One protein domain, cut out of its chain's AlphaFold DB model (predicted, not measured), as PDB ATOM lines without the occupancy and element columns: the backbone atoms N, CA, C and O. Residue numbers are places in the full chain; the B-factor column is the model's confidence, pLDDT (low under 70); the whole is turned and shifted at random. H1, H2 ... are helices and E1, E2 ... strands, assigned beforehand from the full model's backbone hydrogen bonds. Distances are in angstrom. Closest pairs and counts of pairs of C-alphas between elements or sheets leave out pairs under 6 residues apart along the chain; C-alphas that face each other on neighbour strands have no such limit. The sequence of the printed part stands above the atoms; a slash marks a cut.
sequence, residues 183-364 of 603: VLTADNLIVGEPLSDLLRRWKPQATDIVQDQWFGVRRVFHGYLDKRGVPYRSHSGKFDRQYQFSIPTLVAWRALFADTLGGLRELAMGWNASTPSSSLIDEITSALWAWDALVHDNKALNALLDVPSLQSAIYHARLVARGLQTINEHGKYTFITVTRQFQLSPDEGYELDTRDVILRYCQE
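What this domain is: This is residues 183 to 364 of the 603 residues of an uncharacterized protein of Hypsizygus marmoreus (UniProt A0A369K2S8). Two long parts spread from one end like a V in a flat model: the helical hairpin of H4 and H5, and the long helix H7. H1 and H2 lie between these arms, H8 bridges H5 and H7, and a small three-stranded sheet with H3 sits where H4 begins. The printed part has 182 residues, in the order H1 H2 E1 H3 E2 E3 H4 H5 H6 H7 H8; the sheet runs E1 E3 E2, antiparallel. The class is mostly helix, and the whole is compact, with a radius of gyration of the C-alphas of 17.8 A and spans of 58 by 47 by 23 A.

How they stand to each other: H1, residues 187 to 190, only just touches residues 318 to 321 of H7, residues 308 to 330, with 3 pairs of C-alphas within 8 A, the closest Ile 190 and Arg 318 at 6.3 A. H2, residues 195 to 201, touches residues 254 to 262 of H4, residues 247 to 270, at a steep tilt of 44 degrees, opposite ways; the closest C-alphas are Ser 196 and Ala 258, 4.3 A. E1, residues 213 to 217, is antiparallel to E3, residues 241 to 245, with N 213 and O 245 within hydrogen-bond range at 2.9 A. H3, residues 219 to 226, is on the sheet at a height of 8.4 A. E2, residues 232 to 234, forms a hairpin with E3, with N 233 and O 242 at 2.9 A. E1, H3 and E2 make a split strand-helix-strand unit, two strands running the same way with E3 between them; its crossover is right-handed. H4, the hub, touches H2, H3, H5, residues 278 to 295, and H6, residues 300 to 305. H4 and H5 stand at a shallow tilt of 28 degrees, opposite ways; their closest C-alphas are Leu 264 and Ala 287, 5.5 A. H8, residues 354 to 364, touches residues 311 to 315 of H7, about perpendicular at 82 degrees; Gln 311 and Thr 354 have the closest C-alphas, 6.9 A. Every O i to N i+4 pair is within hydrogen-bond range in H2, H5, H6, H7 and H8, against 2 of 4 in H3 and 18 of 20 in H4; H1 is too short for one.

Where its parts are: H1 begins at C-alpha 187 (99.597, 161.135, 32.791). H4 measures 34.8 A, H7 33.7 A and H5 25.4 A. H8 ends at C-alpha 364 (94.238, 159.051, 22.649).

The domain as a whole: The C-alphas of Ser 236 and Lys 332, the two farthest apart, are 59.9 A apart. The printed part has no cut; the links H2 to E1 and H7 to H8 are long. Residues 329 to 353 have pLDDT under 70.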
ATOM      1  N   VAL A 183      99.199 165.018  25.184       86.50
ATOM      2  CA  VAL A 183      98.542 163.749  25.527       86.50
ATOM      3  C   VAL A 183      99.506 162.778  26.200       86.50
ATOM      4  O   VAL A 183      99.170 162.245  27.247       86.50
ATOM      5  N   LEU A 184     100.698 162.538  25.653       90.12
ATOM      6  CA  LEU A 184     101.653 161.579  26.222       90.12
ATOM      7  C   LEU A 184     102.168 162.002  27.603       90.12
ATOM      8  O   LEU A 184     102.478 161.139  28.421       90.12
ATOM      9  N   THR A 185     102.225 163.307  27.875       88.31
ATOM     10  CA  THR A 185     102.638 163.866  29.175       88.31
ATOM     11  C   THR A 185     101.486 164.134  30.143       88.31
ATOM     12  O   THR A 185     101.730 164.508  31.294       88.31
ATOM     13  N   ALA A 186     100.240 163.940  29.701       85.69
ATOM     14  CA  ALA A 186      99.056 164.199  30.507       85.69
ATOM     15  C   ALA A 186      98.910 163.227  31.683       85.69
ATOM     16  O   ALA A 186      98.216 163.543  32.643       85.69
ATOM     17  N   ASP A 187      99.580 162.073  31.665       84.81
ATOM     18  CA  ASP A 187      99.597 161.135  32.791       84.81
ATOM     19  C   ASP A 187     100.092 161.788  34.083       84.81
ATOM     20  O   ASP A 187      99.462 161.614  35.123       84.81
ATOM     21  N   ASN A 188     101.124 162.631  34.013       87.38
ATOM     22  CA  ASN A 188     101.620 163.366  35.178       87.38
ATOM     23  C   ASN A 188     100.531 164.256  35.800       87.38
ATOM     24  O   ASN A 188     100.533 164.495  37.002       87.38
ATOM     25  N   LEU A 189      99.590 164.743  34.989       80.19
ATOM     26  CA  LEU A 189      98.455 165.543  35.450       80.19
ATOM     27  C   LEU A 189      97.301 164.664  35.933       80.19
ATOM     28  O   LEU A 189      96.633 165.009  36.903       80.19
ATOM     29  N   ILE A 190      97.070 163.531  35.265       81.69
ATOM     30  CA  ILE A 190      95.977 162.614  35.580       81.69
ATOM     31  C   ILE A 190      96.263 161.879  36.888       81.69
ATOM     32  O   ILE A 190      95.390 161.878  37.752       81.69
ATOM     33  N   VAL A 191      97.443 161.259  37.022       88.06
ATOM     34  CA  VAL A 191      97.839 160.394  38.150       88.06
ATOM     35  C   VAL A 191      98.956 160.964  39.022       88.06
ATOM     36  O   VAL A 191      99.287 160.345  40.024       88.06
ATOM     37  N   GLY A 192      99.526 162.128  38.697       89.25
ATOM     38  CA  GLY A 192     100.607 162.750  39.484       89.25
ATOM     39  C   GLY A 192     102.014 162.280  39.135       89.25
ATOM     40  O   GLY A 192     102.987 162.799  39.674       89.25
ATOM     41  N   GLU A 193     102.134 161.300  38.245       93.69
ATOM     42  CA  GLU A 193     103.395 160.706  37.810       93.69
ATOM     43  C   GLU A 193     103.221 160.034  36.434       93.69
ATOM     44  O   GLU A 193     102.091 159.896  35.959       93.69
ATOM     45  N   PRO A 194     104.302 159.575  35.783       95.31
ATOM     46  CA  PRO A 194     104.183 158.802  34.558       95.31
ATOM     47  C   PRO A 194     103.392 157.506  34.773       95.31
ATOM     48  O   PRO A 194     103.733 156.699  35.643       95.31
ATOM     49  N   LEU A 195     102.381 157.230  33.943       95.94
ATOM     50  CA  LEU A 195     101.572 156.010  34.082       95.94
ATOM     51  C   LEU A 195     102.433 154.750  33.898       95.94
ATOM     52  O   LEU A 195     102.219 153.745  34.575       95.94
ATOM     53  N   SER A 196     103.441 154.806  33.023       97.38
ATOM     54  CA  SER A 196     104.426 153.730  32.866       97.38
ATOM     55  C   SER A 196     105.166 153.421  34.170       97.38
ATOM     56  O   SER A 196     105.423 152.255  34.466       97.38
ATOM     57  N   ASP A 197     105.475 154.435  34.976       97.31
ATOM     58  CA  ASP A 197     106.226 154.269  36.222       97.31
ATOM     59  C   ASP A 197     105.331 153.748  37.341       97.31
ATOM     60  O   ASP A 197     105.719 152.816  38.053       97.31
ATOM     61  N   LEU A 198     104.094 154.249  37.421       97.31
ATOM     62  CA  LEU A 198     103.064 153.681  38.287       97.31
ATOM     63  C   LEU A 198     102.874 152.189  37.990       97.31
ATOM     64  O   LEU A 198     102.925 151.368  38.907       97.31
ATOM     65  N   LEU A 199     102.733 151.812  36.713       97.69
ATOM     66  CA  LEU A 199     102.593 150.413  36.306       97.69
ATOM     67  C   LEU A 199     103.833 149.576  36.649       97.69
ATOM     68  O   LEU A 199     103.685 148.428  37.054       97.69
ATOM     69  N   ARG A 200     105.058 150.107  36.537       97.69
ATOM     70  CA  ARG A 200     106.280 149.373  36.936       97.69
ATOM     71  C   ARG A 200     106.321 149.092  38.436       97.69
ATOM     72  O   ARG A 200     106.715 147.992  38.836       97.69
ATOM     73  N   ARG A 201     105.926 150.073  39.255       97.31
ATOM     74  CA  ARG A 201     105.985 149.999  40.724       97.31
ATOM     75  C   ARG A 201     104.816 149.229  41.333       97.31
ATOM     76  O   ARG A 201     105.015 148.549  42.341       97.31
ATOM     77  N   TRP A 202     103.624 149.314  40.743       97.94
ATOM     78  CA  TRP A 202     102.422 148.636  41.235       97.94
ATOM     79  C   TRP A 202     102.627 147.122  41.295       97.94
ATOM     80  O   TRP A 202     103.011 146.515  40.301       97.94
ATOM     81  N   LYS A 203     102.340 146.484  42.433       97.19
ATOM     82  CA  LYS A 203     102.420 145.026  42.604       97.19
ATOM     83  C   LYS A 203     101.013 144.454  42.808       97.19
ATOM     84  O   LYS A 203     100.310 144.984  43.669       97.19
ATOM     85  N   PRO A 204     100.632 143.377  42.093       96.50
ATOM     86  CA  PRO A 204      99.389 142.667  42.372       96.50
ATOM     87  C   PRO A 204      99.327 142.206  43.830       96.50
ATOM     88  O   PRO A 204     100.338 141.782  44.398       96.50
ATOM     89  N   GLN A 205      98.145 142.284  44.427       96.75
ATOM     90  CA  GLN A 205      97.877 141.807  45.778       96.75
ATOM     91  C   GLN A 205      97.347 140.373  45.740       96.75
ATOM     92  O   GLN A 205      96.716 139.951  44.775       96.75
ATOM     93  N   ALA A 206      97.551 139.622  46.824       95.31
ATOM     94  CA  ALA A 206      97.026 138.258  46.944       95.31
ATOM     95  C   ALA A 206      95.483 138.196  46.897       95.31
ATOM     96  O   ALA A 206      94.918 137.147  46.610       95.31
ATOM     97  N   THR A 207      94.814 139.316  47.181       96.31
ATOM     98  CA  THR A 207      93.356 139.481  47.138       96.31
ATOM     99  C   THR A 207      92.821 139.866  45.760       96.31
ATOM    100  O   THR A 207      91.606 139.955  45.599       96.31
ATOM    101  N   ASP A 208      93.687 140.126  44.773       96.50
ATOM    102  CA  ASP A 208      93.231 140.458  43.426       96.50
ATOM    103  C   ASP A 208      92.545 139.254  42.779       96.50
ATOM    104  O   ASP A 208      93.087 138.149  42.720       96.50
ATOM    105  N   ILE A 209      91.350 139.489  42.243       94.38
ATOM    106  CA  ILE A 209      90.603 138.497  41.477       94.38
ATOM    107  C   ILE A 209      90.802 138.822  40.000       94.38
ATOM    108  O   ILE A 209      90.273 139.810  39.499       94.38
ATOM    109  N   VAL A 210      91.555 137.976  39.298       96.31
ATOM    110  CA  VAL A 210      91.740 138.071  37.846       96.31
ATOM    111  C   VAL A 210      91.159 136.834  37.193       96.31
ATOM    112  O   VAL A 210      91.525 135.713  37.531       96.31
ATOM    113  N   GLN A 211      90.243 137.046  36.252       96.31
ATOM    114  CA  GLN A 211      89.711 135.962  35.438       96.31
ATOM    115  C   GLN A 211      90.770 135.487  34.446       96.31
ATOM    116  O   GLN A 211      91.351 136.296  33.720       96.31
ATOM    117  N   ASP A 212      90.959 134.173  34.370       97.31
ATOM    118  CA  ASP A 212      91.828 133.550  33.378       97.31
ATOM    119  C   ASP A 212      91.273 133.771  31.966       97.31
ATOM    120  O   ASP A 212      90.227 133.246  31.579       97.31
ATOM    121  N   GLN A 213      91.989 134.571  31.181       97.94
ATOM    122  CA  GLN A 213      91.607 134.961  29.829       97.94
ATOM    123  C   GLN A 213      92.761 134.723  28.851       97.94
ATOM    124  O   GLN A 213      93.917 134.571  29.236       97.94
ATOM    125  N   TRP A 214      92.454 134.666  27.557       97.75
ATOM    126  CA  TRP A 214      93.445 134.462  26.499       97.75
ATOM    127  C   TRP A 214      93.353 135.601  25.497       97.75
ATOM    128  O   TRP A 214      92.326 135.770  24.838       97.75
ATOM    129  N   PHE A 215      94.434 136.361  25.350       97.44
ATOM    130  CA  PHE A 215      94.450 137.521  24.467       97.44
ATOM    131  C   PHE A 215      95.372 137.319  23.276       97.44
ATOM    132  O   PHE A 215      96.515 136.896  23.424       97.44
ATOM    133  N   GLY A 216      94.872 137.644  22.082       96.00
ATOM    134  CA  GLY A 216      95.668 137.646  20.856       96.00
ATOM    135  C   GLY A 216      96.697 138.769  20.873       96.00
ATOM    136  O   GLY A 216      96.370 139.913  21.188       96.00
ATOM    137  N   VAL A 217      97.943 138.453  20.533       94.44
ATOM    138  CA  VAL A 217      99.043 139.424  20.546       94.44
ATOM    139  C   VAL A 217      99.756 139.408  19.199       94.44
ATOM    140  O   VAL A 217      99.967 138.351  18.601       94.44
ATOM    141  N   ARG A 218     100.128 140.589  18.692       94.56
ATOM    142  CA  ARG A 218     100.913 140.695  17.456       94.56
ATOM    143  C   ARG A 218     102.313 140.104  17.631       94.56
ATOM    144  O   ARG A 218     102.907 140.217  18.699       94.56
ATOM    145  N   ARG A 219     102.866 139.582  16.530       95.31
ATOM    146  CA  ARG A 219     104.201 138.953  16.458       95.31
ATOM    147  C   ARG A 219     105.321 139.753  17.113       95.31
ATOM    148  O   ARG A 219     106.185 139.166  17.752       95.31
ATOM    149  N   VAL A 220     105.277 141.082  17.004       94.75
ATOM    150  CA  VAL A 220     106.290 141.980  17.586       94.75
ATOM    151  C   VAL A 220     106.460 141.803  19.103       94.75
ATOM    152  O   VAL A 220     107.542 142.040  19.624       94.75
ATOM    153  N   PHE A 221     105.436 141.316  19.810       96.94
ATOM    154  CA  PHE A 221     105.488 141.112  21.259       96.94
ATOM    155  C   PHE A 221     105.679 139.650  21.678       96.94
ATOM    156  O   PHE A 221     105.800 139.384  22.872       96.94
ATOM    157  N   HIS A 222     105.727 138.694  20.738       97.31
ATOM    158  CA  HIS A 222     105.886 137.273  21.079       97.31
ATOM    159  C   HIS A 222     107.165 137.043  21.875       97.31
ATOM    160  O   HIS A 222     107.122 136.508  22.976       97.31
ATOM    161  N   GLY A 223     108.288 137.571  21.382       97.44
ATOM    162  CA  GLY A 223     109.567 137.464  22.079       97.44
ATOM    163  C   GLY A 223     109.566 138.110  23.469       97.44
ATOM    164  O   GLY A 223     110.302 137.656  24.339       97.44
ATOM    165  N   TYR A 224     108.742 139.138  23.710       97.50
ATOM    166  CA  TYR A 224     108.648 139.792  25.019       97.50
ATOM    167  C   TYR A 224     107.949 138.900  26.056       97.50
ATOM    168  O   TYR A 224     108.411 138.808  27.197       97.50
ATOM    169  N   LEU A 225     106.850 138.254  25.656       98.06
ATOM    170  CA  LEU A 225     106.035 137.395  26.519       98.06
ATOM    171  C   LEU A 225     106.649 135.996  26.681       98.06
ATOM    172  O   LEU A 225     106.684 135.480  27.798       98.06
ATOM    173  N   ASP A 226     107.225 135.431  25.615       98.06
ATOM    174  CA  ASP A 226     107.922 134.136  25.636       98.06
ATOM    175  C   ASP A 226     109.107 134.171  26.619       98.06
ATOM    176  O   ASP A 226     109.243 133.291  27.468       98.06
ATOM    177  N   LYS A 227     109.924 135.238  26.584       98.00
ATOM    178  CA  LYS A 227     111.056 135.433  27.515       98.00
ATOM    179  C   LYS A 227     110.634 135.539  28.983       98.00
ATOM    180  O   LYS A 227     111.461 135.335  29.863       98.00
ATOM    181  N   ARG A 228     109.372 135.881  29.250       97.94
ATOM    182  CA  ARG A 228     108.795 135.981  30.601       97.94
ATOM    183  C   ARG A 228     107.991 134.740  30.993       97.94
ATOM    184  O   ARG A 228     107.323 134.762  32.020       97.94
ATOM    185  N   GLY A 229     108.045 133.678  30.187       97.75
ATOM    186  CA  GLY A 229     107.387 132.407  30.480       97.75
ATOM    187  C   GLY A 229     105.861 132.480  30.459       97.75
ATOM    188  O   GLY A 229     105.215 131.667  31.112       97.75
ATOM    189  N   VAL A 230     105.268 133.445  29.745       98.38
ATOM    190  CA  VAL A 230     103.805 133.544  29.641       98.38
ATOM    191  C   VAL A 230     103.295 132.421  28.733       98.38
ATOM    192  O   VAL A 230     103.674 132.391  27.558       98.38
ATOM    193  N   PRO A 231     102.424 131.514  29.220       98.31
ATOM    194  CA  PRO A 231     101.878 130.447  28.395       98.31
ATOM    195  C   PRO A 231     101.125 131.009  27.190       98.31
ATOM    196  O   PRO A 231     100.377 131.985  27.304       98.31
ATOM    197  N   TYR A 232     101.296 130.372  26.034       98.25
ATOM    198  CA  TYR A 232     100.570 130.716  24.819       98.25
ATOM    199  C   TYR A 232      99.938 129.484  24.179       98.25
ATOM    200  O   TYR A 232     100.382 128.353  24.373       98.25
ATOM    201  N   ARG A 233      98.903 129.721  23.378       97.62
ATOM    202  CA  ARG A 233      98.284 128.725  22.502       97.62
ATOM    203  C   ARG A 233      98.239 129.244  21.073       97.62
ATOM    204  O   ARG A 233      98.072 130.448  20.851       97.62
ATOM    205  N   SER A 234      98.368 128.339  20.110       96.69
ATOM    206  CA  SER A 234      98.155 128.659  18.700       96.69
ATOM    207  C   SER A 234      96.707 129.091  18.475       96.69
ATOM    208  O   SER A 234      95.783 128.531  19.068       96.69
ATOM    209  N   HIS A 235      96.502 130.085  17.618       94.00
ATOM    210  CA  HIS A 235      95.173 130.578  17.283       94.00
ATOM    211  C   HIS A 235      95.052 130.799  15.777       94.00
ATOM    212  O   HIS A 235      95.913 131.410  15.149       94.00
ATOM    213  N   SER A 236      93.971 130.294  15.187       86.00
ATOM    214  CA  SER A 236      93.629 130.560  13.794       86.00
ATOM    215  C   SER A 236      92.910 131.907  13.712       86.00
ATOM    216  O   SER A 236      91.741 132.011  14.084       86.00
ATOM    217  N   GLY A 237      93.591 132.956  13.251       88.56
ATOM    218  CA  GLY A 237      92.971 134.268  13.083       88.56
ATOM    219  C   GLY A 237      93.958 135.375  12.738       88.56
ATOM    220  O   GLY A 237      95.068 135.126  12.275       88.56
ATOM    221  N   LYS A 238      93.550 136.625  12.996       85.50
ATOM    222  CA  LYS A 238      94.405 137.820  12.838       85.50
ATOM    223  C   LYS A 238      95.672 137.748  13.704       85.50
ATOM    224  O   LYS A 238      96.683 138.353  13.357       85.50
ATOM    225  N   PHE A 239      95.596 137.031  14.823       91.06
ATOM    226  CA  PHE A 239      96.719 136.723  15.700       91.06
ATOM    227  C   PHE A 239      96.984 135.224  15.623       91.06
ATOM    228  O   PHE A 239      96.061 134.433  15.785       91.06
ATOM    229  N   ASP A 240      98.238 134.858  15.398       93.31
ATOM    230  CA  ASP A 240      98.724 133.480  15.337       93.31
ATOM    231  C   ASP A 240      98.951 132.861  16.725       93.31
ATOM    232  O   ASP A 240      98.940 131.637  16.868       93.31
ATOM    233  N   ARG A 241      99.104 133.694  17.764       96.62
ATOM    234  CA  ARG A 241      99.205 133.268  19.166       96.62
ATOM    235  C   ARG A 241      98.266 134.058  20.070       96.62
ATOM    236  O   ARG A 241      98.091 135.270  19.910       96.62
ATOM    237  N   GLN A 242      97.707 133.363  21.057       97.38
ATOM    238  CA  GLN A 242      97.055 133.965  22.216       97.38
ATOM    239  C   GLN A 242      97.860 133.653  23.472       97.38
ATOM    240  O   GLN A 242      98.275 132.512  23.650       97.38
ATOM    241  N   TYR A 243      98.037 134.641  24.341       98.38
ATOM    242  CA  TYR A 243      98.779 134.522  25.594       98.38
ATOM    243  C   TYR A 243      97.819 134.527  26.785       98.38
ATOM    244  O   TYR A 243      96.817 135.250  26.765       98.38
ATOM    245  N   GLN A 244      98.115 133.719  27.804       98.31
ATOM    246  CA  GLN A 244      97.306 133.631  29.017       98.31
ATOM    247  C   GLN A 244      97.449 134.909  29.849       98.31
ATOM    248  O   GLN A 244      98.554 135.367  30.153       98.31
ATOM    249  N   PHE A 245      96.322 135.470  30.261       98.19
ATOM    250  CA  PHE A 245      96.202 136.556  31.220       98.19
ATOM    251  C   PHE A 245      95.542 136.008  32.478       98.19
ATOM    252  O   PHE A 245      94.398 135.572  32.442       98.19
ATOM    253  N   SER A 246      96.315 135.960  33.553       97.50
ATOM    254  CA  SER A 246      95.996 135.304  34.821       97.50
ATOM    255  C   SER A 246      96.844 135.951  35.916       97.50
ATOM    256  O   SER A 246      97.790 136.680  35.598       97.50
ATOM    257  N   ILE A 247      96.575 135.667  37.194       96.50
ATOM    258  CA  ILE A 247      97.403 136.175  38.304       96.50
ATOM    259  C   ILE A 247      98.907 135.870  38.107       96.50
ATOM    260  O   ILE A 247      99.699 136.814  38.181       96.50
ATOM    261  N   PRO A 248      99.342 134.633  37.771       97.50
ATOM    262  CA  PRO A 248     100.766 134.337  37.579       97.50
ATOM    263  C   PRO A 248     101.422 135.104  36.425       97.50
ATOM    264  O   PRO A 248     102.620 135.378  36.463       97.50
ATOM    265  N   THR A 249     100.654 135.461  35.391       98.06
ATOM    266  CA  THR A 249     101.180 136.131  34.189       98.06
ATOM    267  C   THR A 249     101.002 137.648  34.214       98.06
ATOM    268  O   THR A 249     101.540 138.349  33.353       98.06
ATOM    269  N   LEU A 250     100.298 138.184  35.214       97.50
ATOM    270  CA  LEU A 250      99.916 139.592  35.313       97.50
ATOM    271  C   LEU A 250     101.120 140.539  35.338       97.50
ATOM    272  O   LEU A 250     101.103 141.583  34.689       97.50
ATOM    273  N   VAL A 251     102.201 140.148  36.017       97.56
ATOM    274  CA  VAL A 251     103.450 140.926  36.084       97.56
ATOM    275  C   VAL A 251     104.080 141.099  34.698       97.56
ATOM    276  O   VAL A 251     104.587 142.178  34.384       97.56
ATOM    277  N   ALA A 252     104.020 140.071  33.846       98.12
ATOM    278  CA  ALA A 252     104.558 140.136  32.490       98.12
ATOM    279  C   ALA A 252     103.717 141.046  31.583       98.12
ATOM    280  O   ALA A 252     104.281 141.835  30.825       98.12
ATOM    281  N   TRP A 253     102.386 140.987  31.700       98.19
ATOM    282  CA  TRP A 253     101.476 141.887  30.986       98.19
ATOM    283  C   TRP A 253     101.655 143.342  31.413       98.19
ATOM    284  O   TRP A 253     101.836 144.214  30.568       98.19
ATOM    285  N   ARG A 254     101.678 143.598  32.721       97.38
ATOM    286  CA  ARG A 254     101.960 144.916  33.302       97.38
ATOM    287  C   ARG A 254     103.270 145.495  32.765       97.38
ATOM    288  O   ARG A 254     103.295 146.643  32.334       97.38
ATOM    289  N   ALA A 255     104.339 144.696  32.764       97.94
ATOM    290  CA  ALA A 255     105.633 145.113  32.237       97.94
ATOM    291  C   ALA A 255     105.557 145.440  30.734       97.94
ATOM    292  O   ALA A 255     106.079 146.468  30.320       97.94
ATOM    293  N   LEU A 256     104.846 144.633  29.935       97.88
ATOM    294  CA  LEU A 256     104.661 144.888  28.501       97.88
ATOM    295  C   LEU A 256     104.014 146.255  28.243       97.88
ATOM    296  O   LEU A 256     104.501 147.013  27.401       97.88
ATOM    297  N   PHE A 257     102.937 146.580  28.963       97.69
ATOM    298  CA  PHE A 257     102.271 147.877  28.824       97.69
ATOM    299  C   PHE A 257     103.169 149.026  29.277       97.69
ATOM    300  O   PHE A 257     103.299 150.009  28.551       97.69
ATOM    301  N   ALA A 258     103.812 148.886  30.437       97.75
ATOM    302  CA  ALA A 258     104.673 149.923  30.984       97.75
ATOM    303  C   ALA A 258     105.883 150.219  30.090       97.75
ATOM    304  O   ALA A 258     106.192 151.383  29.849       97.75
ATOM    305  N   ASP A 259     106.539 149.184  29.562       97.75
ATOM    306  CA  ASP A 259     107.702 149.334  28.689       97.75
ATOM    307  C   ASP A 259     107.310 149.905  27.324       97.75
ATOM    308  O   ASP A 259     108.024 150.750  26.790       97.75
ATOM    309  N   THR A 260     106.160 149.503  26.772       97.31
ATOM    310  CA  THR A 260     105.692 150.036  25.482       97.31
ATOM    311  C   THR A 260     105.281 151.504  25.599       97.31
ATOM    312  O   THR A 260     105.679 152.314  24.764       97.31
ATOM    313  N   LEU A 261     104.515 151.865  26.637       96.69
ATOM    314  CA  LEU A 261     104.103 153.250  26.879       96.69
ATOM    315  C   LEU A 261     105.300 154.136  27.246       96.69
ATOM    316  O   LEU A 261     105.447 155.224  26.696       96.69
ATOM    317  N   GLY A 262     106.176 153.651  28.131       96.94
ATOM    318  CA  GLY A 262     107.394 154.353  28.531       96.94
ATOM    319  C   GLY A 262     108.331 154.590  27.348       96.94
ATOM    320  O   GLY A 262     108.749 155.720  27.128       96.94
ATOM    321  N   GLY A 263     108.578 153.566  26.523       97.00
ATOM    322  CA  GLY A 263     109.401 153.695  25.318       97.00
ATOM    323  C   GLY A 263     108.801 154.649  24.280       97.00
ATOM    324  O   GLY A 263     109.522 155.457  23.702       97.00
ATOM    325  N   LEU A 264     107.476 154.625  24.079       96.56
ATOM    326  CA  LEU A 264     106.792 155.607  23.229       96.56
ATOM    327  C   LEU A 264     107.004 157.036  23.749       96.56
ATOM    328  O   LEU A 264     107.331 157.929  22.970       96.56
ATOM    329  N   ARG A 265     106.839 157.248  25.059       95.50
ATOM    330  CA  ARG A 265     107.030 158.553  25.695       95.50
ATOM    331  C   ARG A 265     108.481 159.024  25.587       95.50
ATOM    332  O   ARG A 265     108.704 160.179  25.247       95.50
ATOM    333  N   GLU A 266     109.457 158.156  25.832       95.62
ATOM    334  CA  GLU A 266     110.886 158.471  25.700       95.62
ATOM    335  C   GLU A 266     111.252 158.879  24.270       95.62
ATOM    336  O   GLU A 266     111.877 159.921  24.078       95.62
ATOM    337  N   LEU A 267     110.801 158.123  23.262       95.88
ATOM    338  CA  LEU A 267     111.016 158.465  21.852       95.88
ATOM    339  C   LEU A 267     110.377 159.813  21.490       95.88
ATOM    340  O   LEU A 267     111.001 160.638  20.826       95.88
ATOM    341  N   ALA A 268     109.146 160.045  21.948       93.62
ATOM    342  CA  ALA A 268     108.408 161.275  21.695       93.62
ATOM    343  C   ALA A 268     109.071 162.497  22.361       93.62
ATOM    344  O   ALA A 268     109.274 163.515  21.705       93.62
ATOM    345  N   MET A 269     109.479 162.384  23.631       91.69
ATOM    346  CA  MET A 269     110.200 163.440  24.362       91.69
ATOM    347  C   MET A 269     111.612 163.679  23.818       91.69
ATOM    348  O   MET A 269     112.114 164.798  23.897       91.69
ATOM    349  N   GLY A 270     112.256 162.647  23.265       93.19
ATOM    350  CA  GLY A 270     113.558 162.762  22.610       93.19
ATOM    351  C   GLY A 270     113.502 163.480  21.260       93.19
ATOM    352  O   GLY A 270     114.539 163.903  20.745       93.19
ATOM    353  N   TRP A 271     112.313 163.642  20.672       92.81
ATOM    354  CA  TRP A 271     112.164 164.340  19.405       92.81
ATOM    355  C   TRP A 271     112.217 165.855  19.591       92.81
ATOM    356  O   TRP A 271     111.451 166.453  20.346       92.81
ATOM    357  N   ASN A 272     113.117 166.493  18.844       88.56
ATOM    358  CA  ASN A 272     113.295 167.935  18.853       88.56
ATOM    359  C   ASN A 272     112.877 168.526  17.505       88.56
ATOM    360  O   ASN A 272     113.493 168.266  16.473       88.56
ATOM    361  N   ALA A 273     111.862 169.385  17.535       84.94
ATOM    362  CA  ALA A 273     111.375 170.117  16.371       84.94
ATOM    363  C   ALA A 273     112.433 171.006  15.690       84.94
ATOM    364  O   ALA A 273     112.274 171.335  14.516       84.94
ATOM    365  N   SER A 274     113.483 171.413  16.411       86.56
ATOM    366  CA  SER A 274     114.582 172.230  15.876       86.56
ATOM    367  C   SER A 274     115.596 171.418  15.069       86.56
ATOM    368  O   SER A 274     116.327 171.981  14.264       86.56
ATOM    369  N   THR A 275     115.650 170.102  15.283       87.81
ATOM    370  CA  THR A 275     116.549 169.174  14.583       87.81
ATOM    371  C   THR A 275     115.752 167.934  14.182       87.81
ATOM    372  O   THR A 275     115.944 166.852  14.751       87.81
ATOM    373  N   PRO A 276     114.770 168.090  13.284       86.69
ATOM    374  CA  PRO A 276     113.773 167.060  13.101       86.69
ATOM    375  C   PRO A 276     114.369 165.888  12.307       86.69
ATOM    376  O   PRO A 276     114.932 166.058  11.231       86.69
ATOM    377  N   SER A 277     114.255 164.675  12.854       92.62
ATOM    378  CA  SER A 277     114.785 163.456  12.234       92.62
ATOM    379  C   SER A 277     113.657 162.586  11.689       92.62
ATOM    380  O   SER A 277     112.802 162.115  12.442       92.62
ATOM    381  N   SER A 278     113.689 162.313  10.383       92.69
ATOM    382  CA  SER A 278     112.756 161.374   9.748       92.69
ATOM    383  C   SER A 278     112.857 159.960  10.332       92.69
ATOM    384  O   SER A 278     111.841 159.273  10.418       92.69
ATOM    385  N   SER A 279     114.054 159.518  10.747       94.62
ATOM    386  CA  SER A 279     114.234 158.185  11.338       94.62
ATOM    387  C   SER A 279     113.578 158.095  12.714       94.62
ATOM    388  O   SER A 279     112.877 157.129  12.992       94.62
ATOM    389  N   LEU A 280     113.707 159.138  13.538       94.38
ATOM    390  CA  LEU A 280     113.072 159.168  14.855       94.38
ATOM    391  C   LEU A 280     111.541 159.207  14.743       94.38
ATOM    392  O   LEU A 280     110.852 158.510  15.480       94.38
ATOM    393  N   ILE A 281     110.987 159.953  13.777       94.44
ATOM    394  CA  ILE A 281     109.534 159.946  13.523       94.44
ATOM    395  C   ILE A 281     109.060 158.547  13.091       94.44
ATOM    396  O   ILE A 281     107.965 158.124  13.469       94.44
ATOM    397  N   ASP A 282     109.870 157.793  12.343       94.25
ATOM    398  CA  ASP A 282     109.546 156.406  11.983       94.25
ATOM    399  C   ASP A 282     109.537 155.468  13.188       94.25
ATOM    400  O   ASP A 282     108.678 154.585  13.278       94.25
ATOM    401  N   GLU A 283     110.486 155.649  14.103       96.00
ATOM    402  CA  GLU A 283     110.563 154.899  15.354       96.00
ATOM    403  C   GLU A 283     109.353 155.202  16.239       96.00
ATOM    404  O   GLU A 283     108.666 154.276  16.671       96.00
ATOM    405  N   ILE A 284     109.005 156.484  16.403       94.88
ATOM    406  CA  ILE A 284     107.791 156.923  17.105       94.88
ATOM    407  C   ILE A 284     106.544 156.326  16.451       94.88
ATOM    408  O   ILE A 284     105.694 155.752  17.128       94.88
ATOM    409  N   THR A 285     106.440 156.395  15.122       93.31
ATOM    410  CA  THR A 285     105.314 155.817  14.374       93.31
ATOM    411  C   THR A 285     105.213 154.311  14.614       93.31
ATOM    412  O   THR A 285     104.121 153.778  14.814       93.31
ATOM    413  N   SER A 286     106.347 153.609  14.636       94.25
ATOM    414  CA  SER A 286     106.403 152.173  14.923       94.25
ATOM    415  C   SER A 286     105.976 151.863  16.362       94.25
ATOM    416  O   SER A 286     105.215 150.915  16.579       94.25
ATOM    417  N   ALA A 287     106.384 152.688  17.331       95.62
ATOM    418  CA  ALA A 287     105.953 152.592  18.723       95.62
ATOM    419  C   ALA A 287     104.444 152.861  18.879       95.62
ATOM    420  O   ALA A 287     103.756 152.101  19.559       95.62
ATOM    421  N   LEU A 288     103.889 153.852  18.172       94.38
ATOM    422  CA  LEU A 288     102.446 154.115  18.122       94.38
ATOM    423  C   LEU A 288     101.669 152.929  17.534       94.38
ATOM    424  O   LEU A 288     100.619 152.560  18.054       94.38
ATOM    425  N   TRP A 289     102.184 152.277  16.487       93.88
ATOM    426  CA  TRP A 289     101.577 151.057  15.934       93.88
ATOM    427  C   TRP A 289     101.588 149.883  16.909       93.88
ATOM    428  O   TRP A 289     100.622 149.111  16.960       93.88
ATOM    429  N   ALA A 290     102.681 149.725  17.652       94.81
ATOM    430  CA  ALA A 290     102.791 148.729  18.705       94.81
ATOM    431  C   ALA A 290     101.765 149.021  19.815       94.81
ATOM    432  O   ALA A 290     101.004 148.134  20.203       94.81
ATOM    433  N   TRP A 291     101.666 150.278  20.243       96.00
ATOM    434  CA  TRP A 291     100.714 150.721  21.255       96.00
ATOM    435  C   TRP A 291      99.248 150.554  20.820       96.00
ATOM    436  O   TRP A 291      98.457 149.963  21.553       96.00
ATOM    437  N   ASP A 292      98.885 150.927  19.585       94.56
ATOM    438  CA  ASP A 292      97.546 150.697  19.006       94.56
ATOM    439  C   ASP A 292      97.149 149.218  19.060       94.56
ATOM    440  O   ASP A 292      96.008 148.860  19.380       94.56
ATOM    441  N   ALA A 293      98.117 148.343  18.776       92.81
ATOM    442  CA  ALA A 293      97.907 146.909  18.817       92.81
ATOM    443  C   ALA A 293      97.632 146.381  20.240       92.81
ATOM    444  O   ALA A 293      96.912 145.395  20.393       92.81
ATOM    445  N   LEU A 294      98.189 147.019  21.269       94.44
ATOM    446  CA  LEU A 294      97.976 146.644  22.667       94.44
ATOM    447  C   LEU A 294      96.674 147.206  23.238       94.44
ATOM    448  O   LEU A 294      95.999 146.513  23.993       94.44
ATOM    449  N   VAL A 295      96.314 148.436  22.872       93.81
ATOM    450  CA  VAL A 295      95.182 149.147  23.483       93.81
ATOM    451  C   VAL A 295      93.839 148.774  22.848       93.81
ATOM    452  O   VAL A 295      92.829 148.678  23.542       93.81
ATOM    453  N   HIS A 296      93.793 148.574  21.528       88.88
ATOM    454  CA  HIS A 296      92.522 148.404  20.812       88.88
ATOM    455  C   HIS A 296      92.334 147.039  20.156       88.88
ATOM    456  O   HIS A 296      91.207 146.563  20.018       88.88
ATOM    457  N   ASP A 297      93.418 146.437  19.677       89.12
ATOM    458  CA  ASP A 297      93.391 145.107  19.065       89.12
ATOM    459  C   ASP A 297      93.379 143.995  20.137       89.12
ATOM    460  O   ASP A 297      93.084 142.840  19.823       89.12
ATOM    461  N   ASN A 298      93.665 144.348  21.393       90.00
ATOM    462  CA  ASN A 298      93.783 143.453  22.530       90.00
ATOM    463  C   ASN A 298      93.029 144.048  23.740       90.00
ATOM    464  O   ASN A 298      93.104 145.242  24.004       90.00
ATOM    465  N   LYS A 299      92.259 143.223  24.464       94.00
ATOM    466  CA  LYS A 299      91.479 143.646  25.643       94.00
ATOM    467  C   LYS A 299      92.231 143.469  26.973       94.00
ATOM    468  O   LYS A 299      91.659 143.766  28.016       94.00
ATOM    469  N   ALA A 300      93.490 143.035  26.944       96.19
ATOM    470  CA  ALA A 300      94.331 142.821  28.118       96.19
ATOM    471  C   ALA A 300      94.549 144.102  28.921       96.19
ATOM    472  O   ALA A 300      94.623 144.023  30.140       96.19
ATOM    473  N   LEU A 301      94.600 145.275  28.276       96.12
ATOM    474  CA  LEU A 301      94.691 146.533  29.017       96.12
ATOM    475  C   LEU A 301      93.421 146.782  29.836       96.12
ATOM    476  O   LEU A 301      93.519 147.152  30.996       96.12
ATOM    477  N   ASN A 302      92.238 146.525  29.266       95.12
ATOM    478  CA  ASN A 302      90.980 146.653  30.008       95.12
ATOM    479  C   ASN A 302      90.956 145.691  31.198       95.12
ATOM    480  O   ASN A 302      90.690 146.123  32.310       95.12
ATOM    481  N   ALA A 303      91.323 144.423  30.973       96.81
ATOM    482  CA  ALA A 303      91.399 143.422  32.035       96.81
ATOM    483  C   ALA A 303      92.440 143.774  33.111       96.81
ATOM    484  O   ALA A 303      92.237 143.466  34.280       96.81
ATOM    485  N   LEU A 304      93.538 144.439  32.737       97.50
ATOM    486  CA  LEU A 304      94.527 144.961  33.675       97.50
ATOM    487  C   LEU A 304      93.960 146.120  34.503       97.50
ATOM    488  O   LEU A 304      94.134 146.135  35.715       97.50
ATOM    489  N   LEU A 305      93.264 147.065  33.870       96.25
ATOM    490  CA  LEU A 305      92.610 148.184  34.556       96.25
ATOM    491  C   LEU A 305      91.402 147.747  35.405       96.25
ATOM    492  O   LEU A 305      90.965 148.509  36.262       96.25
ATOM    493  N   ASP A 306      90.890 146.533  35.196       95.56
ATOM    494  CA  ASP A 306      89.859 145.897  36.024       95.56
ATOM    495  C   ASP A 306      90.435 145.254  37.304       95.56
ATOM    496  O   ASP A 306      89.674 144.789  38.152       95.56
ATOM    497  N   VAL A 307      91.766 145.225  37.479       97.06
ATOM    498  CA  VAL A 307      92.402 144.657  38.678       97.06
ATOM    499  C   VAL A 307      92.220 145.598  39.878       97.06
ATOM    500  O   VAL A 307      92.720 146.728  39.829       97.06
ATOM    501  N   PRO A 308      91.587 145.152  40.986       95.81
ATOM    502  CA  PRO A 308      91.251 146.024  42.113       95.81
ATOM    503  C   PRO A 308      92.449 146.768  42.711       95.81
ATOM    504  O   PRO A 308      92.389 147.984  42.893       95.81
ATOM    505  N   SER A 309      93.568 146.083  42.965       96.94
ATOM    506  CA  SER A 309      94.740 146.740  43.552       96.94
ATOM    507  C   SER A 309      95.378 147.781  42.626       96.94
ATOM    508  O   SER A 309      95.960 148.751  43.118       96.94
ATOM    509  N   LEU A 310      95.263 147.626  41.298       96.94
ATOM    510  CA  LEU A 310      95.722 148.641  40.348       96.94
ATOM    511  C   LEU A 310      94.799 149.856  40.380       96.94
ATOM    512  O   LEU A 310      95.289 150.982  40.410       96.94
ATOM    513  N   GLN A 311      93.481 149.648  40.425       95.00
ATOM    514  CA  GLN A 311      92.521 150.744  40.572       95.00
ATOM    515  C   GLN A 311      92.781 151.540  41.852       95.00
ATOM    516  O   GLN A 311      92.834 152.768  41.802       95.00
ATOM    517  N   SER A 312      93.034 150.857  42.977       93.44
ATOM    518  CA  SER A 312      93.430 151.511  44.228       93.44
ATOM    519  C   SER A 312      94.742 152.286  44.081       93.44
ATOM    520  O   SER A 312      94.826 153.428  44.524       93.44
ATOM    521  N   ALA A 313      95.757 151.707  43.432       95.56
ATOM    522  CA  ALA A 313      97.036 152.380  43.211       95.56
ATOM    523  C   ALA A 313      96.885 153.648  42.359       95.56
ATOM    524  O   ALA A 313      97.426 154.694  42.720       95.56
ATOM    525  N   ILE A 314      96.108 153.581  41.273       94.19
ATOM    526  CA  ILE A 314      95.805 154.745  40.440       94.19
ATOM    527  C   ILE A 314      95.042 155.779  41.270       94.19
ATOM    528  O   ILE A 314      95.461 156.928  41.321       94.19
ATOM    529  N   TYR A 315      93.974 155.387  41.969       90.50
ATOM    530  CA  TYR A 315      93.189 156.290  42.813       90.50
ATOM    531  C   TYR A 315      94.058 157.047  43.829       90.50
ATOM    532  O   TYR A 315      93.966 158.271  43.932       90.50
ATOM    533  N   HIS A 316      94.951 156.347  44.532       90.00
ATOM    534  CA  HIS A 316      95.870 156.972  45.480       90.00
ATOM    535  C   HIS A 316      96.843 157.941  44.807       90.00
ATOM    536  O   HIS A 316      97.033 159.043  45.317       90.00
ATOM    537  N   ALA A 317      97.422 157.572  43.662       91.00
ATOM    538  CA  ALA A 317      98.316 158.454  42.915       91.00
ATOM    539  C   ALA A 317      97.591 159.747  42.492       91.00
ATOM    540  O   ALA A 317      98.069 160.848  42.763       91.00
ATOM    541  N   ARG A 318      96.360 159.626  41.971       88.19
ATOM    542  CA  ARG A 318      95.495 160.772  41.636       88.19
ATOM    543  C   ARG A 318      95.205 161.658  42.848       88.19
ATOM    544  O   ARG A 318      95.249 162.881  42.735       88.19
ATOM    545  N   LEU A 319      94.903 161.060  44.001       84.44
ATOM    546  CA  LEU A 319      94.621 161.799  45.234       84.44
ATOM    547  C   LEU A 319      95.839 162.618  45.685       84.44
ATOM    548  O   LEU A 319      95.696 163.787  46.045       84.44
ATOM    549  N   VAL A 320      97.036 162.028  45.617       85.81
ATOM    550  CA  VAL A 320      98.298 162.720  45.919       85.81
ATOM    551  C   VAL A 320      98.546 163.858  44.925       85.81
ATOM    552  O   VAL A 320      98.856 164.971  45.345       85.81
ATOM    553  N   ALA A 321      98.350 163.610  43.627       84.31
ATOM    554  CA  ALA A 321      98.501 164.613  42.572       84.31
ATOM    555  C   ALA A 321      97.632 165.850  42.822       84.31
ATOM    556  O   ALA A 321      98.121 166.979  42.770       84.31
ATOM    557  N   ARG A 322      96.353 165.630  43.154       81.88
ATOM    558  CA  ARG A 322      95.398 166.696  43.481       81.88
ATOM    559  C   ARG A 322      95.829 167.480  44.714       81.88
ATOM    560  O   ARG A 322      95.867 168.703  44.661       81.88
ATOM    561  N   GLY A 323      96.236 166.795  45.784       80.19
ATOM    562  CA  GLY A 323      96.738 167.461  46.990       80.19
ATOM    563  C   GLY A 323      97.924 168.388  46.702       80.19
ATOM    564  O   GLY A 323      97.964 169.514  47.194       80.19
ATOM    565  N   LEU A 324      98.858 167.953  45.849       78.69
ATOM    566  CA  LEU A 324      99.991 168.777  45.417       78.69
ATOM    567  C   LEU A 324      99.560 169.962  44.537       78.69
ATOM    568  O   LEU A 324     100.099 171.057  44.693       78.69
ATOM    569  N   GLN A 325      98.584 169.773  43.643       76.94
ATOM    570  CA  GLN A 325      98.025 170.854  42.822       76.94
ATOM    571  C   GLN A 325      97.368 171.934  43.687       76.94
ATOM    572  O   GLN A 325      97.705 173.108  43.538       76.94
ATOM    573  N   THR A 326      96.530 171.554  44.657       75.19
ATOM    574  CA  THR A 326      95.876 172.506  45.568       75.19
ATOM    575  C   THR A 326      96.896 173.327  46.359       75.19
ATOM    576  O   THR A 326      96.732 174.536  46.501       75.19
ATOM    577  N   ILE A 327      97.981 172.709  46.841       75.88
ATOM    578  CA  ILE A 327      99.058 173.428  47.545       75.88
ATOM    579  C   ILE A 327      99.729 174.453  46.615       75.88
ATOM    580  O   ILE A 327      99.979 175.589  47.026       75.88
ATOM    581  N   ASN A 328      99.983 174.082  45.359       74.00
ATOM    582  CA  ASN A 328     100.643 174.949  44.382       74.00
ATOM    583  C   ASN A 328      99.771 176.133  43.937       74.00
ATOM    584  O   ASN A 328     100.291 177.240  43.788       74.00
ATOM    585  N   GLU A 329      98.461 175.937  43.769       69.50
ATOM    586  CA  GLU A 329      97.516 177.003  43.393       69.50
ATOM    587  C   GLU A 329      97.439 178.113  44.451       69.50
ATOM    588  O   GLU A 329      97.387 179.299  44.118       69.50
ATOM    589  N   HIS A 330      97.541 177.758  45.735       68.00
ATOM    590  CA  HIS A 330      97.623 178.732  46.828       68.00
ATOM    591  C   HIS A 330      99.000 179.420  46.904       68.00
ATOM    592  O   HIS A 330      99.154 180.463  47.544       68.00
ATOM    593  N   GLY A 331     100.003 178.864  46.225       58.84
ATOM    594  CA  GLY A 331     101.395 179.284  46.260       58.84
ATOM    595  C   GLY A 331     101.840 180.195  45.117       58.84
ATOM    596  O   GLY A 331     103.000 180.110  44.763       58.84
ATOM    597  N   LYS A 332     101.001 181.046  44.503       50.28
ATOM    598  CA  LYS A 332     101.397 182.047  43.465       50.28
ATOM    599  C   LYS A 332     102.258 181.542  42.281       50.28
ATOM    600  O   LYS A 332     102.726 182.363  41.491       50.28
ATOM    601  N   TYR A 333     102.466 180.240  42.103       44.62
ATOM    602  CA  TYR A 333     103.206 179.716  40.964       44.62
ATOM    603  C   TYR A 333     102.251 179.586  39.788       44.62
ATOM    604  O   TYR A 333     101.262 178.857  39.833       44.62
ATOM    605  N   THR A 334     102.542 180.338  38.728       41.03
ATOM    606  CA  THR A 334     101.812 180.278  37.467       41.03
ATOM    607  C   THR A 334     102.087 178.919  36.838       41.03
ATOM    608  O   THR A 334     103.125 178.704  36.213       41.03
ATOM    609  N   PHE A 335     101.189 177.966  37.069       44.44
ATOM    610  CA  PHE A 335     101.257 176.674  36.410       44.44
ATOM    611  C   PHE A 335     101.129 176.903  34.898       44.44
ATOM    612  O   PHE A 335     100.321 177.726  34.456       44.44
ATOM    613  N   ILE A 336     101.960 176.209  34.114       41.19
ATOM    614  CA  ILE A 336     101.870 176.180  32.649       41.19
ATOM    615  C   ILE A 336     100.411 175.912  32.303       41.19
ATOM    616  O   ILE A 336      99.838 174.975  32.852       41.19
ATOM    617  N   THR A 337      99.810 176.746  31.452       41.75
ATOM    618  CA  THR A 337      98.423 176.625  31.000       41.75
ATOM    619  C   THR A 337      98.203 175.215  30.459       41.75
ATOM    620  O   THR A 337      98.498 174.935  29.300       41.75
ATOM    621  N   VAL A 338      97.752 174.316  31.335       42.88
ATOM    622  CA  VAL A 338      97.560 172.902  31.041       42.88
ATOM    623  C   VAL A 338      96.618 172.819  29.867       42.88
ATOM    624  O   VAL A 338      95.559 173.461  29.856       42.88
ATOM    625  N   THR A 339      97.023 172.038  28.878       43.72
ATOM    626  CA  THR A 339      96.268 171.786  27.671       43.72
ATOM    627  C   THR A 339      94.836 171.428  28.051       43.72
ATOM    628  O   THR A 339      94.588 170.430  28.727       43.72
ATOM    629  N   ARG A 340      93.872 172.257  27.624       48.84
ATOM    630  CA  ARG A 340      92.421 172.101  27.879       48.84
ATOM    631  C   ARG A 340      91.879 170.696  27.564       48.84
ATOM    632  O   ARG A 340      90.775 170.377  27.982       48.84
ATOM    633  N   GLN A 341      92.644 169.866  26.848       43.97
ATOM    634  CA  GLN A 341      92.343 168.468  26.531       43.97
ATOM    635  C   GLN A 341      92.253 167.561  27.760       43.97
ATOM    636  O   GLN A 341      91.351 166.730  27.822       43.97
ATOM    637  N   PHE A 342      93.134 167.783  28.739       44.31
ATOM    638  CA  PHE A 342      93.157 167.091  30.031       44.31
ATOM    639  C   PHE A 342      93.086 168.075  31.185       44.31
ATOM    640  O   PHE A 342      93.502 167.747  32.297       44.31
ATOM    641  N   GLN A 343      92.482 169.246  30.962       42.84
ATOM    642  CA  GLN A 343      91.718 169.848  32.043       42.84
ATOM    643  C   GLN A 343      90.572 168.876  32.360       42.84
ATOM    644  O   GLN A 343      89.417 169.149  32.061       42.84
ATOM    645  N   LEU A 344      90.912 167.756  33.017       42.34
ATOM    646  CA  LEU A 344      90.305 167.440  34.288       42.34
ATOM    647  C   LEU A 344      90.290 168.793  34.987       42.34
ATOM    648  O   LEU A 344      91.322 169.253  35.477       42.34
ATOM    649  N   SER A 345      89.172 169.516  34.901       37.03
ATOM    650  CA  SER A 345      88.947 170.609  35.835       37.03
ATOM    651  C   SER A 345      89.383 170.054  37.202       37.03
ATOM    652  O   SER A 345      89.086 168.884  37.464       37.03
ATOM    653  N   PRO A 346      90.109 170.789  38.060       41.78
ATOM    654  CA  PRO A 346      90.333 170.335  39.440       41.78
ATOM    655  C   PRO A 346      89.014 169.794  40.057       41.78
ATOM    656  O   PRO A 346      88.994 168.761  40.715       41.78
ATOM    657  N   ASP A 347      87.921 170.414  39.596       40.53
ATOM    658  CA  ASP A 347      86.476 170.160  39.671       40.53
ATOM    659  C   ASP A 347      85.850 168.929  38.946       40.53
ATOM    660  O   ASP A 347      84.647 168.693  39.061       40.53
ATOM    661  N   GLU A 348      86.581 168.120  38.167       44.69
ATOM    662  CA  GLU A 348      86.057 166.889  37.543       44.69
ATOM    663  C   GLU A 348      85.996 165.772  38.590       44.69
ATOM    664  O   GLU A 348      86.808 164.841  38.638       44.69
ATOM    665  N   GLY A 349      85.034 165.911  39.500       40.22
ATOM    666  CA  GLY A 349      84.812 164.982  40.594       40.22
ATOM    667  C   GLY A 349      83.976 163.761  40.225       40.22
ATOM    668  O   GLY A 349      83.841 162.906  41.090       40.22
ATOM    669  N   TYR A 350      83.461 163.621  38.989       41.53
ATOM    670  CA  TYR A 350      82.925 162.325  38.579       41.53
ATOM    671  C   TYR A 350      84.073 161.326  38.733       41.53
ATOM    672  O   TYR A 350      85.140 161.507  38.139       41.53
ATOM    673  N   GLU A 351      83.841 160.231  39.451       46.72
ATOM    674  CA  GLU A 351      84.435 158.966  39.044       46.72
ATOM    675  C   GLU A 351      83.889 158.675  37.636       46.72
ATOM    676  O   GLU A 351      83.050 157.806  37.430       46.72
ATOM    677  N   LEU A 352      84.358 159.415  36.618       53.25
ATOM    678  CA  LEU A 352      84.744 158.737  35.398       53.25
ATOM    679  C   LEU A 352      85.562 157.585  35.932       53.25
ATOM    680  O   LEU A 352      86.587 157.843  36.581       53.25
ATOM    681  N   ASP A 353      84.998 156.382  35.785       67.19
ATOM    682  CA  ASP A 353      85.603 155.142  36.227       67.19
ATOM    683  C   ASP A 353      87.100 155.322  36.003       67.19
ATOM    684  O   ASP A 353      87.513 155.718  34.909       67.19
ATOM    685  N   THR A 354      87.906 155.255  37.067       79.38
ATOM    686  CA  THR A 354      89.328 155.625  36.967       79.38
ATOM    687  C   THR A 354      89.971 154.872  35.799       79.38
ATOM    688  O   THR A 354      90.798 155.419  35.069       79.38
ATOM    689  N   ARG A 355      89.453 153.672  35.537       87.25
ATOM    690  CA  ARG A 355      89.616 152.911  34.309       87.25
ATOM    691  C   ARG A 355      89.318 153.680  33.020       87.25
ATOM    692  O   ARG A 355      90.201 153.735  32.181       87.25
ATOM    693  N   ASP A 356      88.131 154.246  32.820       82.56
ATOM    694  CA  ASP A 356      87.734 154.991  31.617       82.56
ATOM    695  C   ASP A 356      88.644 156.191  31.337       82.56
ATOM    696  O   ASP A 356      88.957 156.461  30.174       82.56
ATOM    697  N   VAL A 357      89.088 156.912  32.375       83.94
ATOM    698  CA  VAL A 357      90.038 158.029  32.210       83.94
ATOM    699  C   VAL A 357      91.377 157.511  31.702       83.94
ATOM    700  O   VAL A 357      91.890 158.003  30.698       83.94
ATOM    701  N   ILE A 358      91.922 156.491  32.367       91.00
ATOM    702  CA  ILE A 358      93.214 155.903  32.005       91.00
ATOM    703  C   ILE A 358      93.145 155.208  30.648       91.00
ATOM    704  O   ILE A 358      94.062 155.321  29.842       91.00
ATOM    705  N   LEU A 359      92.044 154.528  30.353       90.88
ATOM    706  CA  LEU A 359      91.816 153.887  29.072       90.88
ATOM    707  C   LEU A 359      91.747 154.924  27.955       90.88
ATOM    708  O   LEU A 359      92.379 154.727  26.921       90.88
ATOM    709  N   ARG A 360      91.033 156.038  28.161       86.06
ATOM    710  CA  ARG A 360      90.994 157.139  27.192       86.06
ATOM    711  C   ARG A 360      92.384 157.725  26.978       86.06
ATOM    712  O   ARG A 360      92.793 157.826  25.829       86.06
ATOM    713  N   TYR A 361      93.117 158.010  28.055       90.50
ATOM    714  CA  TYR A 361      94.511 158.450  27.986       90.50
ATOM    715  C   TYR A 361      95.369 157.477  27.166       90.50
ATOM    716  O   TYR A 361      96.098 157.894  26.277       90.50
ATOM    717  N   CYS A 362      95.233 156.168  27.381       93.12
ATOM    718  CA  CYS A 362      95.960 155.161  26.611       93.12
ATOM    719  C   CYS A 362      95.523 155.112  25.133       93.12
ATOM    720  O   CYS A 362      96.334 154.815  24.261       93.12
ATOM    721  N   GLN A 363      94.256 155.382  24.825       91.50
ATOM    722  CA  GLN A 363      93.709 155.346  23.462       91.50
ATOM    723  C   GLN A 363      94.019 156.605  22.650       91.50
ATOM    724  O   GLN A 363      94.158 156.537  21.428       91.50
ATOM    725  N   GLU A 364      94.126 157.753  23.306       88.19
ATOM    726  CA  GLU A 364      94.238 159.051  22.649       88.19
ATOM    727  C   GLU A 364      95.504 159.203  21.785       88.19
ATOM    728  O   GLU A 364      95.344 159.574  20.620       88.19
TER     729      GLU A 364